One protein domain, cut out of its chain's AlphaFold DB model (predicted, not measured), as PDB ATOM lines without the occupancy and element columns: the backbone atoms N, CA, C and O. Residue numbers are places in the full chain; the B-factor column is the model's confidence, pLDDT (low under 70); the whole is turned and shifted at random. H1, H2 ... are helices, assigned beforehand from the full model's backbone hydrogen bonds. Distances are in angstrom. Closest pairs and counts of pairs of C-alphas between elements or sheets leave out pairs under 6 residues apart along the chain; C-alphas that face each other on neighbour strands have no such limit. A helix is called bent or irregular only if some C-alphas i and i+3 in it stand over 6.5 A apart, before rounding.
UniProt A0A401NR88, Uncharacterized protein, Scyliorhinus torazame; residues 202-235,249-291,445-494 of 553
ATOM      1  N   ASN A 202       2.785  62.299 -32.185       79.69
ATOM      2  CA  ASN A 202       2.371  62.346 -30.784       79.69
ATOM      3  C   ASN A 202       1.928  60.966 -30.272       79.69
ATOM      4  O   ASN A 202       2.281  60.587 -29.155       79.69
ATOM      5  N   PHE A 203       1.195  60.200 -31.086       77.81
ATOM      6  CA  PHE A 203       0.756  58.850 -30.729       77.81
ATOM      7  C   PHE A 203       1.935  57.879 -30.546       77.81
ATOM      8  O   PHE A 203       1.993  57.148 -29.552       77.81
ATOM      9  N   LEU A 204       2.912  57.905 -31.459       72.50
ATOM     10  CA  LEU A 204       4.148  57.119 -31.355       72.50
ATOM     11  C   LEU A 204       4.934  57.478 -30.091       72.50
ATOM     12  O   LEU A 204       5.371  56.598 -29.349       72.50
ATOM     13  N   GLN A 205       5.066  58.772 -29.804       76.88
ATOM     14  CA  GLN A 205       5.789  59.249 -28.631       76.88
ATOM     15  C   GLN A 205       5.087  58.874 -27.319       76.88
ATOM     16  O   GLN A 205       5.755  58.504 -26.347       76.88
ATOM     17  N   GLN A 206       3.754  58.911 -27.296       81.69
ATOM     18  CA  GLN A 206       2.962  58.426 -26.169       81.69
ATOM     19  C   GLN A 206       3.151  56.915 -25.971       81.69
ATOM     20  O   GLN A 206       3.490  56.490 -24.867       81.69
ATOM     21  N   THR A 207       3.034  56.121 -27.038       74.25
ATOM     22  CA  THR A 207       3.198  54.657 -26.994       74.25
ATOM     23  C   THR A 207       4.583  54.258 -26.481       74.25
ATOM     24  O   THR A 207       4.708  53.395 -25.611       74.25
ATOM     25  N   LEU A 208       5.634  54.935 -26.958       74.50
ATOM     26  CA  LEU A 208       7.008  54.713 -26.505       74.50
ATOM     27  C   LEU A 208       7.191  55.082 -25.024       74.50
ATOM     28  O   LEU A 208       7.916  54.408 -24.291       74.50
ATOM     29  N   THR A 209       6.526  56.146 -24.570       81.50
ATOM     30  CA  THR A 209       6.569  56.585 -23.169       81.50
ATOM     31  C   THR A 209       5.881  55.577 -22.251       81.50
ATOM     32  O   THR A 209       6.443  55.214 -21.218       81.50
ATOM     33  N   GLU A 210       4.704  55.082 -22.636       79.94
ATOM     34  CA  GLU A 210       3.984  54.034 -21.904       79.94
ATOM     35  C   GLU A 210       4.813  52.750 -21.808       79.94
ATOM     36  O   GLU A 210       4.999  52.225 -20.710       79.94
ATOM     37  N   PHE A 211       5.398  52.303 -22.924       76.12
ATOM     38  CA  PHE A 211       6.285  51.138 -22.944       76.12
ATOM     39  C   PHE A 211       7.493  51.318 -22.013       76.12
ATOM     40  O   PHE A 211       7.804  50.440 -21.209       76.12
ATOM     41  N   LYS A 212       8.144  52.489 -22.051       78.31
ATOM     42  CA  LYS A 212       9.266  52.802 -21.156       78.31
ATOM     43  C   LYS A 212       8.865  52.718 -19.681       78.31
ATOM     44  O   LYS A 212       9.639  52.201 -18.872       78.31
ATOM     45  N   MET A 213       7.691  53.237 -19.317       80.69
ATOM     46  CA  MET A 213       7.190  53.152 -17.941       80.69
ATOM     47  C   MET A 213       6.913  51.706 -17.522       80.69
ATOM     48  O   MET A 213       7.305  51.319 -16.425       80.69
ATOM     49  N   GLU A 214       6.300  50.903 -18.393       76.69
ATOM     50  CA  GLU A 214       5.990  49.495 -18.126       76.69
ATOM     51  C   GLU A 214       7.261  48.662 -17.900       76.69
ATOM     52  O   GLU A 214       7.378  47.956 -16.895       76.69
ATOM     53  N   VAL A 215       8.262  48.820 -18.773       72.94
ATOM     54  CA  VAL A 215       9.577  48.175 -18.629       72.94
ATOM     55  C   VAL A 215      10.255  48.613 -17.330       72.94
ATOM     56  O   VAL A 215      10.725  47.767 -16.571       72.94
ATOM     57  N   SER A 216      10.246  49.914 -17.025       79.88
ATOM     58  CA  SER A 216      10.864  50.449 -15.802       79.88
ATOM     59  C   SER A 216      10.185  49.916 -14.536       79.88
ATOM     60  O   SER A 216      10.860  49.568 -13.570       79.88
ATOM     61  N   GLN A 217       8.854  49.807 -14.544       80.50
ATOM     62  CA  GLN A 217       8.093  49.263 -13.422       80.50
ATOM     63  C   GLN A 217       8.380  47.769 -13.212       80.50
ATOM     64  O   GLN A 217       8.507  47.329 -12.070       80.50
ATOM     65  N   ASN A 218       8.504  46.990 -14.289       73.62
ATOM     66  CA  ASN A 218       8.857  45.571 -14.197       73.62
ATOM     67  C   ASN A 218      10.287  45.364 -13.683       73.62
ATOM     68  O   ASN A 218      10.502  44.532 -12.806       73.62
ATOM     69  N   LEU A 219      11.240  46.171 -14.152       74.69
ATOM     70  CA  LEU A 219      12.599  46.212 -13.606       74.69
ATOM     71  C   LEU A 219      12.604  46.488 -12.102       74.69
ATOM     72  O   LEU A 219      13.173  45.714 -11.338       74.69
ATOM     73  N   GLN A 220      11.875  47.513 -11.662       81.31
ATOM     74  CA  GLN A 220      11.786  47.861 -10.247       81.31
ATOM     75  C   GLN A 220      11.165  46.744  -9.387       81.31
ATOM     76  O   GLN A 220      11.613  46.496  -8.263       81.31
ATOM     77  N   ARG A 221      10.128  46.057  -9.890       77.19
ATOM     78  CA  ARG A 221       9.538  44.898  -9.194       77.19
ATOM     79  C   ARG A 221      10.565  43.782  -9.023       77.19
ATOM     80  O   ARG A 221      10.674  43.239  -7.926       77.19
ATOM     81  N   ASN A 222      11.339  43.492 -10.063       74.62
ATOM     82  CA  ASN A 222      12.353  42.441 -10.025       74.62
ATOM     83  C   ASN A 222      13.508  42.783  -9.080       74.62
ATOM     84  O   ASN A 222      13.914  41.924  -8.298       74.62
ATOM     85  N   ASP A 223      13.950  44.042  -9.045       79.38
ATOM     86  CA  ASP A 223      14.933  44.509  -8.060       79.38
ATOM     87  C   ASP A 223      14.422  44.338  -6.623       79.38
ATOM     88  O   ASP A 223      15.157  43.885  -5.744       79.38
ATOM     89  N   THR A 224      13.139  44.629  -6.386       80.88
ATOM     90  CA  THR A 224      12.516  44.463  -5.063       80.88
ATOM     91  C   THR A 224      12.490  42.995  -4.638       80.88
ATOM     92  O   THR A 224      12.820  42.683  -3.495       80.88
ATOM     93  N   VAL A 225      12.139  42.083  -5.552       76.25
ATOM     94  CA  VAL A 225      12.145  40.631  -5.295       76.25
ATOM     95  C   VAL A 225      13.564  40.141  -4.999       76.25
ATOM     96  O   VAL A 225      13.779  39.455  -4.000       76.25
ATOM     97  N   LEU A 226      14.551  40.549  -5.802       75.50
ATOM     98  CA  LEU A 226      15.964  40.235  -5.567       75.50
ATOM     99  C   LEU A 226      16.453  40.756  -4.210       75.50
ATOM    100  O   LEU A 226      17.218  40.076  -3.523       75.50
ATOM    101  N   GLN A 227      16.016  41.948  -3.801       80.69
ATOM    102  CA  GLN A 227      16.402  42.541  -2.525       80.69
ATOM    103  C   GLN A 227      15.743  41.846  -1.329       80.69
ATOM    104  O   GLN A 227      16.432  41.561  -0.348       80.69
ATOM    105  N   GLN A 228      14.452  41.508  -1.418       78.00
ATOM    106  CA  GLN A 228      13.772  40.682  -0.412       78.00
ATOM    107  C   GLN A 228      14.466  39.328  -0.254       78.00
ATOM    108  O   GLN A 228      14.686  38.863   0.864       78.00
ATOM    109  N   HIS A 229      14.886  38.727  -1.368       72.31
ATOM    110  CA  HIS A 229      15.593  37.453  -1.345       72.31
ATOM    111  C   HIS A 229      16.978  37.561  -0.707       72.31
ATOM    112  O   HIS A 229      17.345  36.717   0.111       72.31
ATOM    113  N   ARG A 230      17.728  38.634  -1.008       77.56
ATOM    114  CA  ARG A 230      19.000  38.940  -0.331       77.56
ATOM    115  C   ARG A 230      18.823  39.099   1.178       77.56
ATOM    116  O   ARG A 230      19.632  38.572   1.933       77.56
ATOM    117  N   GLN A 231      17.764  39.774   1.624       83.00
ATOM    118  CA  GLN A 231      17.466  39.918   3.053       83.00
ATOM    119  C   GLN A 231      17.125  38.573   3.707       83.00
ATOM    120  O   GLN A 231      17.624  38.279   4.791       83.00
ATOM    121  N   HIS A 232      16.332  37.731   3.039       79.50
ATOM    122  CA  HIS A 232      16.006  36.396   3.541       79.50
ATOM    123  C   HIS A 232      17.256  35.511   3.662       79.50
ATOM    124  O   HIS A 232      17.446  34.847   4.677       79.50
ATOM    125  N   LEU A 233      18.139  35.532   2.659       74.44
ATOM    126  CA  LEU A 233      19.427  34.833   2.707       74.44
ATOM    127  C   LEU A 233      20.314  35.334   3.846       74.44
ATOM    128  O   LEU A 233      20.833  34.516   4.596       74.44
ATOM    129  N   ALA A 234      20.438  36.652   4.018       77.06
ATOM    130  CA  ALA A 234      21.224  37.229   5.106       77.06
ATOM    131  C   ALA A 234      20.722  36.768   6.484       77.06
ATOM    132  O   ALA A 234      21.527  36.456   7.354       77.06
ATOM    133  N   HIS A 235      19.403  36.655   6.670       78.38
ATOM    134  CA  HIS A 235      18.834  36.103   7.900       78.38
ATOM    135  C   HIS A 235      19.161  34.618   8.100       78.38
ATOM    136  O   HIS A 235      19.475  34.221   9.217       78.38
ATOM    137  N   GLU A 249      26.751  28.237  -1.648       70.44
ATOM    138  CA  GLU A 249      27.617  28.959  -2.595       70.44
ATOM    139  C   GLU A 249      27.291  28.624  -4.057       70.44
ATOM    140  O   GLU A 249      27.168  29.527  -4.885       70.44
ATOM    141  N   SER A 250      27.042  27.347  -4.372       69.75
ATOM    142  CA  SER A 250      26.630  26.929  -5.724       69.75
ATOM    143  C   SER A 250      25.311  27.582  -6.149       69.75
ATOM    144  O   SER A 250      25.151  27.990  -7.298       69.75
ATOM    145  N   LEU A 251      24.370  27.707  -5.213       67.69
ATOM    146  CA  LEU A 251      23.054  28.304  -5.448       67.69
ATOM    147  C   LEU A 251      23.137  29.841  -5.522       67.69
ATOM    148  O   LEU A 251      22.326  30.494  -6.181       67.69
ATOM    149  N   HIS A 252      24.141  30.431  -4.869       69.19
ATOM    150  CA  HIS A 252      24.471  31.843  -5.005       69.19
ATOM    151  C   HIS A 252      25.056  32.150  -6.392       69.19
ATOM    152  O   HIS A 252      24.682  33.164  -6.984       69.19
ATOM    153  N   LEU A 253      25.919  31.284  -6.932       72.94
ATOM    154  CA  LEU A 253      26.553  31.487  -8.238       72.94
ATOM    155  C   LEU A 253      25.535  31.457  -9.389       72.94
ATOM    156  O   LEU A 253      25.503  32.379 -10.202       72.94
ATOM    157  N   GLU A 254      24.633  30.470  -9.404       68.00
ATOM    158  CA  GLU A 254      23.572  30.364 -10.423       68.00
ATOM    159  C   GLU A 254      22.625  31.583 -10.394       68.00
ATOM    160  O   GLU A 254      22.164  32.078 -11.426       68.00
ATOM    161  N   ARG A 255      22.392  32.159  -9.207       65.12
ATOM    162  CA  ARG A 255      21.600  33.390  -9.063       65.12
ATOM    163  C   ARG A 255      22.328  34.656  -9.479       65.12
ATOM    164  O   ARG A 255      21.674  35.559 -10.000       65.12
ATOM    165  N   VAL A 256      23.634  34.752  -9.233       70.44
ATOM    166  CA  VAL A 256      24.444  35.884  -9.708       70.44
ATOM    167  C   VAL A 256      24.407  35.916 -11.232       70.44
ATOM    168  O   VAL A 256      24.063  36.950 -11.797       70.44
ATOM    169  N   GLN A 257      24.566  34.760 -11.878       73.56
ATOM    170  CA  GLN A 257      24.434  34.634 -13.330       73.56
ATOM    171  C   GLN A 257      23.038  35.044 -13.827       73.56
ATOM    172  O   GLN A 257      22.918  35.820 -14.773       73.56
ATOM    173  N   SER A 258      21.962  34.609 -13.160       65.31
ATOM    174  CA  SER A 258      20.604  35.034 -13.536       65.31
ATOM    175  C   SER A 258      20.378  36.545 -13.363       65.31
ATOM    176  O   SER A 258      19.656  37.144 -14.162       65.31
ATOM    177  N   SER A 259      20.971  37.165 -12.338       68.06
ATOM    178  CA  SER A 259      20.910  38.616 -12.115       68.06
ATOM    179  C   SER A 259      21.674  39.384 -13.195       68.06
ATOM    180  O   SER A 259      21.185  40.401 -13.684       68.06
ATOM    181  N   GLU A 260      22.852  38.903 -13.589       74.19
ATOM    182  CA  GLU A 260      23.673  39.502 -14.647       74.19
ATOM    183  C   GLU A 260      22.981  39.434 -16.009       74.19
ATOM    184  O   GLU A 260      22.900  40.448 -16.703       74.19
ATOM    185  N   ILE A 261      22.378  38.290 -16.354       69.62
ATOM    186  CA  ILE A 261      21.583  38.130 -17.585       69.62
ATOM    187  C   ILE A 261      20.422  39.130 -17.609       69.62
ATOM    188  O   ILE A 261      20.155  39.768 -18.634       69.62
ATOM    189  N   TYR A 262      19.740  39.312 -16.477       64.00
ATOM    190  CA  TYR A 262      18.640  40.267 -16.380       64.00
ATOM    191  C   TYR A 262      19.124  41.714 -16.557       64.00
ATOM    192  O   TYR A 262      18.524  42.499 -17.297       64.00
ATOM    193  N   GLN A 263      20.250  42.061 -15.932       70.56
ATOM    194  CA  GLN A 263      20.848  43.390 -16.034       70.56
ATOM    195  C   GLN A 263      21.350  43.685 -17.456       70.56
ATOM    196  O   GLN A 263      21.130  44.787 -17.965       70.56
ATOM    197  N   ALA A 264      21.951  42.698 -18.128       71.25
ATOM    198  CA  ALA A 264      22.367  42.785 -19.525       71.25
ATOM    199  C   ALA A 264      21.163  42.981 -20.460       71.25
ATOM    200  O   ALA A 264      21.159  43.906 -21.271       71.25
ATOM    201  N   THR A 265      20.096  42.197 -20.278       67.00
ATOM    202  CA  THR A 265      18.853  42.320 -21.064       67.00
ATOM    203  C   THR A 265      18.203  43.693 -20.876       67.00
ATOM    204  O   THR A 265      17.742  44.315 -21.831       67.00
ATOM    205  N   SER A 266      18.205  44.215 -19.648       68.12
ATOM    206  CA  SER A 266      17.712  45.563 -19.353       68.12
ATOM    207  C   SER A 266      18.534  46.655 -20.037       68.12
ATOM    208  O   SER A 266      17.962  47.579 -20.619       68.12
ATOM    209  N   LYS A 267      19.870  46.572 -19.963       75.06
ATOM    210  CA  LYS A 267      20.767  47.516 -20.648       75.06
ATOM    211  C   LYS A 267      20.537  47.481 -22.158       75.06
ATOM    212  O   LYS A 267      20.389  48.537 -22.767       75.06
ATOM    213  N   PHE A 268      20.404  46.285 -22.729       74.62
ATOM    214  CA  PHE A 268      20.082  46.090 -24.139       74.62
ATOM    215  C   PHE A 268      18.764  46.775 -24.533       74.62
ATOM    216  O   PHE A 268      18.734  47.568 -25.471       74.62
ATOM    217  N   LEU A 269      17.685  46.552 -23.774       69.94
ATOM    218  CA  LEU A 269      16.394  47.193 -24.041       69.94
ATOM    219  C   LEU A 269      16.465  48.724 -23.932       69.94
ATOM    220  O   LEU A 269      15.847  49.422 -24.735       69.94
ATOM    221  N   GLN A 270      17.225  49.266 -22.975       72.31
ATOM    222  CA  GLN A 270      17.443  50.715 -22.874       72.31
ATOM    223  C   GLN A 270      18.213  51.280 -24.072       72.31
ATOM    224  O   GLN A 270      17.874  52.368 -24.550       72.31
ATOM    225  N   GLN A 271      19.226  50.561 -24.555       78.44
ATOM    226  CA  GLN A 271      20.008  50.969 -25.715       78.44
ATOM    227  C   GLN A 271      19.161  50.952 -26.991       78.44
ATOM    228  O   GLN A 271      19.056  51.988 -27.647       78.44
ATOM    229  N   ALA A 272      18.449  49.855 -27.262       68.81
ATOM    230  CA  ALA A 272      17.545  49.743 -28.409       68.81
ATOM    231  C   ALA A 272      16.475  50.853 -28.414       68.81
ATOM    232  O   ALA A 272      16.194  51.468 -29.443       68.81
ATOM    233  N   LEU A 273      15.920  51.190 -27.242       70.62
ATOM    234  CA  LEU A 273      14.962  52.292 -27.109       70.62
ATOM    235  C   LEU A 273      15.593  53.665 -27.414       70.62
ATOM    236  O   LEU A 273      14.919  54.577 -27.901       70.62
ATOM    237  N   THR A 274      16.874  53.838 -27.090       75.69
ATOM    238  CA  THR A 274      17.616  55.085 -27.317       75.69
ATOM    239  C   THR A 274      17.957  55.264 -28.793       75.69
ATOM    240  O   THR A 274      17.768  56.359 -29.324       75.69
ATOM    241  N   GLU A 275      18.383  54.192 -29.462       75.44
ATOM    242  CA  GLU A 275      18.630  54.160 -30.907       75.44
ATOM    243  C   GLU A 275      17.344  54.450 -31.687       75.44
ATOM    244  O   GLU A 275      17.307  55.391 -32.482       75.44
ATOM    245  N   PHE A 276      16.239  53.781 -31.342       70.69
ATOM    246  CA  PHE A 276      14.929  54.055 -31.937       70.69
ATOM    247  C   PHE A 276      14.506  55.527 -31.773       70.69
ATOM    248  O   PHE A 276      14.016  56.169 -32.701       70.69
ATOM    249  N   LYS A 277      14.747  56.120 -30.595       72.94
ATOM    250  CA  LYS A 277      14.457  57.540 -30.347       72.94
ATOM    251  C   LYS A 277      15.298  58.478 -31.225       72.94
ATOM    252  O   LYS A 277      14.825  59.566 -31.562       72.94
ATOM    253  N   MET A 278      16.537  58.107 -31.550       72.81
ATOM    254  CA  MET A 278      17.410  58.883 -32.436       72.81
ATOM    255  C   MET A 278      16.927  58.816 -33.885       72.81
ATOM    256  O   MET A 278      16.848  59.858 -34.534       72.81
ATOM    257  N   GLU A 279      16.523  57.639 -34.362       70.81
ATOM    258  CA  GLU A 279      15.970  57.470 -35.712       70.81
ATOM    259  C   GLU A 279      14.671  58.255 -35.901       70.81
ATOM    260  O   GLU A 279      14.537  59.006 -36.866       70.81
ATOM    261  N   VAL A 280      13.748  58.186 -34.935       66.25
ATOM    262  CA  VAL A 280      12.497  58.962 -34.986       66.25
ATOM    263  C   VAL A 280      12.781  60.469 -35.015       66.25
ATOM    264  O   VAL A 280      12.146  61.202 -35.774       66.25
ATOM    265  N   LYS A 281      13.765  60.948 -34.239       73.25
ATOM    266  CA  LYS A 281      14.204  62.354 -34.291       73.25
ATOM    267  C   LYS A 281      14.809  62.732 -35.639       73.25
ATOM    268  O   LYS A 281      14.572  63.845 -36.100       73.25
ATOM    269  N   LEU A 282      15.600  61.847 -36.246       72.81
ATOM    270  CA  LEU A 282      16.208  62.090 -37.551       72.81
ATOM    271  C   LEU A 282      15.121  62.251 -38.617       72.81
ATOM    272  O   LEU A 282      15.130  63.254 -39.323       72.81
ATOM    273  N   VAL A 283      14.141  61.340 -38.650       68.25
ATOM    274  CA  VAL A 283      12.983  61.419 -39.556       68.25
ATOM    275  C   VAL A 283      12.221  62.730 -39.356       68.25
ATOM    276  O   VAL A 283      11.932  63.415 -40.333       68.25
ATOM    277  N   HIS A 284      11.960  63.132 -38.106       66.94
ATOM    278  CA  HIS A 284      11.301  64.411 -37.814       66.94
ATOM    279  C   HIS A 284      12.101  65.621 -38.310       66.94
ATOM    280  O   HIS A 284      11.548  66.486 -38.983       66.94
ATOM    281  N   ASN A 285      13.410  65.663 -38.047       71.94
ATOM    282  CA  ASN A 285      14.263  66.776 -38.467       71.94
ATOM    283  C   ASN A 285      14.372  66.884 -39.996       71.94
ATOM    284  O   ASN A 285      14.369  67.989 -40.534       71.94
ATOM    285  N   THR A 286      14.469  65.756 -40.708       69.94
ATOM    286  CA  THR A 286      14.481  65.755 -42.179       69.94
ATOM    287  C   THR A 286      13.147  66.248 -42.738       69.94
ATOM    288  O   THR A 286      13.121  66.961 -43.739       69.94
ATOM    289  N   GLN A 287      12.039  65.930 -42.071       65.50
ATOM    290  CA  GLN A 287      10.704  66.335 -42.495       65.50
ATOM    291  C   GLN A 287      10.427  67.823 -42.226       65.50
ATOM    292  O   GLN A 287       9.927  68.513 -43.113       65.50
ATOM    293  N   ASP A 288      10.837  68.351 -41.070       68.81
ATOM    294  CA  ASP A 288      10.780  69.790 -40.775       68.81
ATOM    295  C   ASP A 288      11.633  70.600 -41.763       68.81
ATOM    296  O   ASP A 288      11.231  71.680 -42.199       68.81
ATOM    297  N   PHE A 289      12.785  70.063 -42.182       70.06
ATOM    298  CA  PHE A 289      13.630  70.676 -43.209       70.06
ATOM    299  C   PHE A 289      12.941  70.738 -44.586       70.06
ATOM    300  O   PHE A 289      13.065  71.739 -45.296       70.06
ATOM    301  N   LEU A 290      12.177  69.702 -44.954       66.12
ATOM    302  CA  LEU A 290      11.385  69.683 -46.191       66.12
ATOM    303  C   LEU A 290      10.189  70.649 -46.123       66.12
ATOM    304  O   LEU A 290       9.935  71.370 -47.085       66.12
ATOM    305  N   LEU A 291       9.493  70.716 -44.984       64.31
ATOM    306  CA  LEU A 291       8.303  71.559 -44.803       64.31
ATOM    307  C   LEU A 291       8.620  73.054 -44.651       64.31
ATOM    308  O   LEU A 291       7.809  73.891 -45.035       64.31
ATOM    309  N   SER A 445       3.117  60.417 -52.273       80.62
ATOM    310  CA  SER A 445       4.073  60.486 -51.163       80.62
ATOM    311  C   SER A 445       3.375  60.434 -49.797       80.62
ATOM    312  O   SER A 445       3.817  59.709 -48.900       80.62
ATOM    313  N   THR A 446       2.238  61.124 -49.640       82.50
ATOM    314  CA  THR A 446       1.459  61.071 -48.390       82.50
ATOM    315  C   THR A 446       0.826  59.703 -48.139       82.50
ATOM    316  O   THR A 446       0.889  59.209 -47.012       82.50
ATOM    317  N   GLU A 447       0.290  59.047 -49.172       82.44
ATOM    318  CA  GLU A 447      -0.270  57.695 -49.067       82.44
ATOM    319  C   GLU A 447       0.814  56.661 -48.737       82.44
ATOM    320  O   GLU A 447       0.635  55.831 -47.842       82.44
ATOM    321  N   SER A 448       1.976  56.760 -49.388       83.88
ATOM    322  CA  SER A 448       3.147  55.920 -49.119       83.88
ATOM    323  C   SER A 448       3.641  56.071 -47.678       83.88
ATOM    324  O   SER A 448       3.868  55.074 -46.978       83.88
ATOM    325  N   TYR A 449       3.742  57.308 -47.179       75.44
ATOM    326  CA  TYR A 449       4.103  57.547 -45.784       75.44
ATOM    327  C   TYR A 449       3.052  56.988 -44.829       75.44
ATOM    328  O   TYR A 449       3.402  56.346 -43.839       75.44
ATOM    329  N   GLN A 450       1.766  57.208 -45.104       81.75
ATOM    330  CA  GLN A 450       0.684  56.704 -44.265       81.75
ATOM    331  C   GLN A 450       0.709  55.173 -44.188       81.75
ATOM    332  O   GLN A 450       0.627  54.622 -43.089       81.75
ATOM    333  N   ALA A 451       0.887  54.489 -45.321       83.44
ATOM    334  CA  ALA A 451       1.025  53.036 -45.372       83.44
ATOM    335  C   ALA A 451       2.253  52.555 -44.578       83.44
ATOM    336  O   ALA A 451       2.155  51.628 -43.773       83.44
ATOM    337  N   THR A 452       3.395  53.231 -44.740       80.06
ATOM    338  CA  THR A 452       4.633  52.913 -44.009       80.06
ATOM    339  C   THR A 452       4.471  53.130 -42.500       80.06
ATOM    340  O   THR A 452       4.883  52.293 -41.699       80.06
ATOM    341  N   SER A 453       3.819  54.222 -42.097       79.06
ATOM    342  CA  SER A 453       3.518  54.548 -40.701       79.06
ATOM    343  C   SER A 453       2.601  53.500 -40.061       79.06
ATOM    344  O   SER A 453       2.875  53.033 -38.956       79.06
ATOM    345  N   GLN A 454       1.561  53.054 -40.773       85.88
ATOM    346  CA  GLN A 454       0.675  51.986 -40.300       85.88
ATOM    347  C   GLN A 454       1.412  50.652 -40.130       85.88
ATOM    348  O   GLN A 454       1.228  49.986 -39.111       85.88
ATOM    349  N   LEU A 455       2.286  50.289 -41.074       88.38
ATOM    350  CA  LEU A 455       3.104  49.078 -40.978       88.38
ATOM    351  C   LEU A 455       4.055  49.119 -39.772       88.38
ATOM    352  O   LEU A 455       4.176  48.130 -39.044       88.38
ATOM    353  N   LEU A 456       4.700  50.263 -39.524       80.88
ATOM    354  CA  LEU A 456       5.548  50.462 -38.346       80.88
ATOM    355  C   LEU A 456       4.741  50.351 -37.051       80.88
ATOM    356  O   LEU A 456       5.187  49.701 -36.108       80.88
ATOM    357  N   LEU A 457       3.540  50.933 -37.014       82.44
ATOM    358  CA  LEU A 457       2.652  50.855 -35.856       82.44
ATOM    359  C   LEU A 457       2.262  49.408 -35.539       82.44
ATOM    360  O   LEU A 457       2.298  48.988 -34.380       82.44
ATOM    361  N   GLN A 458       1.904  48.648 -36.574       89.19
ATOM    362  CA  GLN A 458       1.568  47.237 -36.451       89.19
ATOM    363  C   GLN A 458       2.770  46.438 -35.939       89.19
ATOM    364  O   GLN A 458       2.648  45.738 -34.937       89.19
ATOM    365  N   THR A 459       3.939  46.612 -36.560       82.62
ATOM    366  CA  THR A 459       5.179  45.919 -36.174       82.62
ATOM    367  C   THR A 459       5.555  46.216 -34.719       82.62
ATOM    368  O   THR A 459       5.883  45.310 -33.956       82.62
ATOM    369  N   LEU A 460       5.452  47.479 -34.296       81.88
ATOM    370  CA  LEU A 460       5.747  47.890 -32.922       81.88
ATOM    371  C   LEU A 460       4.726  47.330 -31.923       81.88
ATOM    372  O   LEU A 460       5.082  46.992 -30.794       81.88
ATOM    373  N   THR A 461       3.467  47.194 -32.338       84.81
ATOM    374  CA  THR A 461       2.415  46.576 -31.524       84.81
ATOM    375  C   THR A 461       2.658  45.078 -31.351       84.81
ATOM    376  O   THR A 461       2.616  44.588 -30.224       84.81
ATOM    377  N   GLU A 462       2.963  44.359 -32.432       89.62
ATOM    378  CA  GLU A 462       3.305  42.932 -32.396       89.62
ATOM    379  C   GLU A 462       4.525  42.693 -31.497       89.62
ATOM    380  O   GLU A 462       4.437  41.921 -30.537       89.62
ATOM    381  N   PHE A 463       5.600  43.461 -31.699       82.06
ATOM    382  CA  PHE A 463       6.797  43.407 -30.861       82.06
ATOM    383  C   PHE A 463       6.488  43.667 -29.381       82.06
ATOM    384  O   PHE A 463       6.925  42.911 -28.513       82.06
ATOM    385  N   LYS A 464       5.682  44.694 -29.071       84.19
ATOM    386  CA  LYS A 464       5.249  44.973 -27.694       84.19
ATOM    387  C   LYS A 464       4.548  43.760 -27.086       84.19
ATOM    388  O   LYS A 464       4.876  43.372 -25.967       84.19
ATOM    389  N   THR A 465       3.610  43.146 -27.809       88.25
ATOM    390  CA  THR A 465       2.884  41.976 -27.297       88.25
ATOM    391  C   THR A 465       3.790  40.766 -27.085       88.25
ATOM    392  O   THR A 465       3.633  40.068 -26.085       88.25
ATOM    393  N   GLU A 466       4.766  40.541 -27.966       87.75
ATOM    394  CA  GLU A 466       5.733  39.453 -27.834       87.75
ATOM    395  C   GLU A 466       6.645  39.651 -26.616       87.75
ATOM    396  O   GLU A 466       6.800  38.738 -25.802       87.75
ATOM    397  N   VAL A 467       7.180  40.862 -26.427       78.81
ATOM    398  CA  VAL A 467       7.986  41.210 -25.247       78.81
ATOM    399  C   VAL A 467       7.168  41.048 -23.968       78.81
ATOM    400  O   VAL A 467       7.652  40.432 -23.020       78.81
ATOM    401  N   SER A 468       5.919  41.524 -23.933       84.50
ATOM    402  CA  SER A 468       5.039  41.352 -22.769       84.50
ATOM    403  C   SER A 468       4.774  39.875 -22.457       84.50
ATOM    404  O   SER A 468       4.853  39.475 -21.296       84.50
ATOM    405  N   GLN A 469       4.520  39.041 -23.470       87.69
ATOM    406  CA  GLN A 469       4.347  37.596 -23.276       87.69
ATOM    407  C   GLN A 469       5.627  36.924 -22.771       87.69
ATOM    408  O   GLN A 469       5.565  36.080 -21.879       87.69
ATOM    409  N   ASN A 470       6.791  37.290 -23.312       81.19
ATOM    410  CA  ASN A 470       8.071  36.744 -22.866       81.19
ATOM    411  C   ASN A 470       8.392  37.153 -21.426       81.19
ATOM    412  O   ASN A 470       8.793  36.308 -20.627       81.19
ATOM    413  N   LEU A 471       8.140  38.411 -21.055       79.12
ATOM    414  CA  LEU A 471       8.268  38.872 -19.671       79.12
ATOM    415  C   LEU A 471       7.330  38.106 -18.732       79.12
ATOM    416  O   LEU A 471       7.750  37.709 -17.645       79.12
ATOM    417  N   GLN A 472       6.094  37.843 -19.159       87.00
ATOM    418  CA  GLN A 472       5.155  37.033 -18.388       87.00
ATOM    419  C   GLN A 472       5.669  35.598 -18.192       87.00
ATOM    420  O   GLN A 472       5.725  35.129 -17.055       87.00
ATOM    421  N   ARG A 473       6.104  34.918 -19.263       88.62
ATOM    422  CA  ARG A 473       6.671  33.558 -19.172       88.62
ATOM    423  C   ARG A 473       7.880  33.513 -18.241       88.62
ATOM    424  O   ARG A 473       7.972  32.622 -17.404       88.62
ATOM    425  N   ASN A 474       8.776  34.494 -18.332       80.38
ATOM    426  CA  ASN A 474       9.941  34.582 -17.451       80.38
ATOM    427  C   ASN A 474       9.532  34.765 -15.983       80.38
ATOM    428  O   ASN A 474      10.121  34.145 -15.100       80.38
ATOM    429  N   SER A 475       8.495  35.561 -15.716       82.06
ATOM    430  CA  SER A 475       7.938  35.702 -14.369       82.06
ATOM    431  C   SER A 475       7.373  34.380 -13.836       82.06
ATOM    432  O   SER A 475       7.580  34.060 -12.667       82.06
ATOM    433  N   GLU A 476       6.672  33.606 -14.668       88.75
ATOM    434  CA  GLU A 476       6.141  32.289 -14.294       88.75
ATOM    435  C   GLU A 476       7.268  31.286 -14.004       88.75
ATOM    436  O   GLU A 476       7.207  30.565 -13.008       88.75
ATOM    437  N   ILE A 477       8.333  31.283 -14.814       85.00
ATOM    438  CA  ILE A 477       9.521  30.438 -14.601       85.00
ATOM    439  C   ILE A 477      10.203  30.786 -13.273       85.00
ATOM    440  O   ILE A 477      10.468  29.893 -12.469       85.00
ATOM    441  N   LEU A 478      10.436  32.073 -13.000       79.75
ATOM    442  CA  LEU A 478      11.024  32.524 -11.734       79.75
ATOM    443  C   LEU A 478      10.157  32.127 -10.532       79.75
ATOM    444  O   LEU A 478      10.671  31.704  -9.496       79.75
ATOM    445  N   GLN A 479       8.833  32.220 -10.664       86.19
ATOM    446  CA  GLN A 479       7.911  31.782  -9.620       86.19
ATOM    447  C   GLN A 479       8.006  30.269  -9.372       86.19
ATOM    448  O   GLN A 479       8.062  29.844  -8.219       86.19
ATOM    449  N   GLN A 480       8.063  29.459 -10.433       89.94
ATOM    450  CA  GLN A 480       8.235  28.008 -10.318       89.94
ATOM    451  C   GLN A 480       9.569  27.641  -9.660       89.94
ATOM    452  O   GLN A 480       9.595  26.792  -8.771       89.94
ATOM    453  N   GLN A 481      10.665  28.305 -10.034       82.19
ATOM    454  CA  GLN A 481      11.976  28.089  -9.415       82.19
ATOM    455  C   GLN A 481      11.965  28.411  -7.914       82.19
ATOM    456  O   GLN A 481      12.498  27.644  -7.111       82.19
ATOM    457  N   ASN A 482      11.314  29.508  -7.519       82.19
ATOM    458  CA  ASN A 482      11.156  29.859  -6.107       82.19
ATOM    459  C   ASN A 482      10.340  28.814  -5.334       82.19
ATOM    460  O   ASN A 482      10.670  28.502  -4.190       82.19
ATOM    461  N   GLU A 483       9.309  28.242  -5.954       91.25
ATOM    462  CA  GLU A 483       8.511  27.180  -5.342       91.25
ATOM    463  C   GLU A 483       9.315  25.886  -5.154       91.25
ATOM    464  O   GLU A 483       9.280  25.291  -4.077       91.25
ATOM    465  N   VAL A 484      10.107  25.483  -6.153       89.56
ATOM    466  CA  VAL A 484      11.009  24.324  -6.038       89.56
ATOM    467  C   VAL A 484      12.020  24.532  -4.912       89.56
ATOM    468  O   VAL A 484      12.218  23.642  -4.084       89.56
ATOM    469  N   LEU A 485      12.620  25.719  -4.830       83.44
ATOM    470  CA  LEU A 485      13.547  26.056  -3.753       83.44
ATOM    471  C   LEU A 485      12.871  25.989  -2.375       83.44
ATOM    472  O   LEU A 485      13.462  25.494  -1.413       83.44
ATOM    473  N   ARG A 486      11.633  26.481  -2.264       89.12
ATOM    474  CA  ARG A 486      10.850  26.404  -1.026       89.12
ATOM    475  C   ARG A 486      10.654  24.950  -0.595       89.12
ATOM    476  O   ARG A 486      10.955  24.620   0.549       89.12
ATOM    477  N   GLN A 487      10.257  24.079  -1.520       92.88
ATOM    478  CA  GLN A 487      10.083  22.646  -1.257       92.88
ATOM    479  C   GLN A 487      11.395  21.963  -0.849       92.88
ATOM    480  O   GLN A 487      11.415  21.170   0.090       92.88
ATOM    481  N   GLN A 488      12.513  22.296  -1.501       87.06
ATOM    482  CA  GLN A 488      13.832  21.782  -1.115       87.06
ATOM    483  C   GLN A 488      14.213  22.192   0.314       87.06
ATOM    484  O   GLN A 488      14.713  21.363   1.077       87.06
ATOM    485  N   ASN A 489      13.935  23.439   0.700       86.00
ATOM    486  CA  ASN A 489      14.168  23.911   2.063       86.00
ATOM    487  C   ASN A 489      13.296  23.176   3.091       86.00
ATOM    488  O   ASN A 489      13.797  22.813   4.155       86.00
ATOM    489  N   GLU A 490      12.026  22.913   2.782       92.56
ATOM    490  CA  GLU A 490      11.130  22.133   3.650       92.56
ATOM    491  C   GLU A 490      11.644  20.698   3.847       92.56
ATOM    492  O   GLU A 490      11.709  20.205   4.976       92.56
ATOM    493  N   ILE A 491      12.087  20.045   2.767       93.56
ATOM    494  CA  ILE A 491      12.689  18.705   2.818       93.56
ATOM    495  C   ILE A 491      13.948  18.713   3.694       93.56
ATOM    496  O   ILE A 491      14.108  17.849   4.560       93.56
ATOM    497  N   LEU A 492      14.827  19.703   3.511       89.12
ATOM    498  CA  LEU A 492      16.043  19.846   4.309       89.12
ATOM    499  C   LEU A 492      15.726  20.046   5.798       89.12
ATOM    500  O   LEU A 492      16.320  19.379   6.645       89.12
ATOM    501  N   GLN A 493      14.770  20.919   6.128       91.44
ATOM    502  CA  GLN A 493      14.342  21.139   7.512       91.44
ATOM    503  C   GLN A 493      13.781  19.866   8.144       91.44
ATOM    504  O   GLN A 493      14.148  19.521   9.268       91.44
ATOM    505  N   HIS A 494      12.951  19.126   7.408       94.81
ATOM    506  CA  HIS A 494      12.414  17.855   7.874       94.81
ATOM    507  C   HIS A 494      13.530  16.829   8.150       94.81
ATOM    508  O   HIS A 494      13.512  16.147   9.179       94.81
TER     509      HIS A 494
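AT A GLANCE: This is residues 202 to 235, 249 to 291 and 445 to 494 of the 553 residues of an uncharacterized protein of Scyliorhinus torazame (UniProt A0A401NR88). Three long helices lie side by side lengthwise and make a loose rod, with H1, H2 and H3 set as a triangle across its long axis and few contacts between them. H1, the shortest, is near both of the others, while H2 and H3 are apart; H1 and H3 run the same way and H2 runs the opposite way, and at one end residues 281 to 291 of H2 and 445 to 452 of H3 stick out free, at the other residues 486 to 494 of H3. The printed part has 127 residues in three stretches, with three named helices in the order H1, H2, H3 and no named strand, and its class is all helix. It is only just loose, close to extended, with a radius of gyration of the C-alphas of 20.8 A, and the C-alphas span 74 by 21 by 20 A along their three main axes.

IN THESE COORDINATES: The printed part begins with H1, residues 202 to 235, which has 34 residues and measures 49.6 A from first to last C-alpha. It begins at C-alpha 202 of Asn 202, at (2.371, 62.346, -30.784), and ends at C-alpha 235 of His 235, at (18.834, 36.103, 7.900). H2 is residues 249 to 291, from Glu 249 to Leu 291, 43 residues and 63.0 A long. Its first C-alpha, 249, is at (27.617, 28.959, -2.595). H3, residues 445 to 494, from Ser 445 to His 494, is the longest helix, with 50 residues and 73.3 A from first to last C-alpha. The last printed C-alpha, 494, is at (12.414, 17.855, 7.874). No helix is bent or irregular.

HOW THE PARTS SIT: H1 touches no helix but is near H2 and near H3. H1 and H2 are close but not clearly touching, with 1 pair of C-alphas within 8 A. That pair, the closest C-alphas of the two, is Leu 219 and Ser 266, 7.7 A apart. The centres of H1 and H2 are 14.2 A apart. Their lines stand at a shallow tilt of 15 degrees, and they run opposite ways. H1 and H3 are also close but not clearly touching, with 2 pairs of C-alphas within 8 A. Their closest C-alphas, those of Phe 211 and Lys 464, are 7.9 A apart. The centres of H1 and H3 are 13.2 A apart. Their lines stand at a shallow tilt of 11 degrees, and they run the same way. H2 and H3 are apart: no C-alpha of the one is within 8 A of the other. In H1, H2 and H3 every pair of backbone O of residue i and N of residue i+4 is within hydrogen-bond range.

THE WHOLE: The outline is a rod, and the two C-alphas farthest apart in the domain, those of Leu 291 and His 494, are 75.3 A apart. Residues 227 to 232 of H1 and residues 476 to 484 of H3 also stand free. Without the stretches that stand free, the body has 84 residues and spans 52 by 24 by 18 A. The link from H1 to H2 is across a cut: residues 236 to 248 are not printed, and C-alphas 235 and 249 are 15.4 A apart. The link from H2 to H3 is across a second cut: residues 292 to 444 are not printed, and C-alphas 291 and 445 are 13.5 A apart. The mean pLDDT of the printed part is 78.1, with means of 78 for H1, 70 for H2 and 85 for H3. The model's confidence is under 70 at 21 residues, which lie between 250 and 291 in H2, among them residues 250 to 252 and 286 to 288.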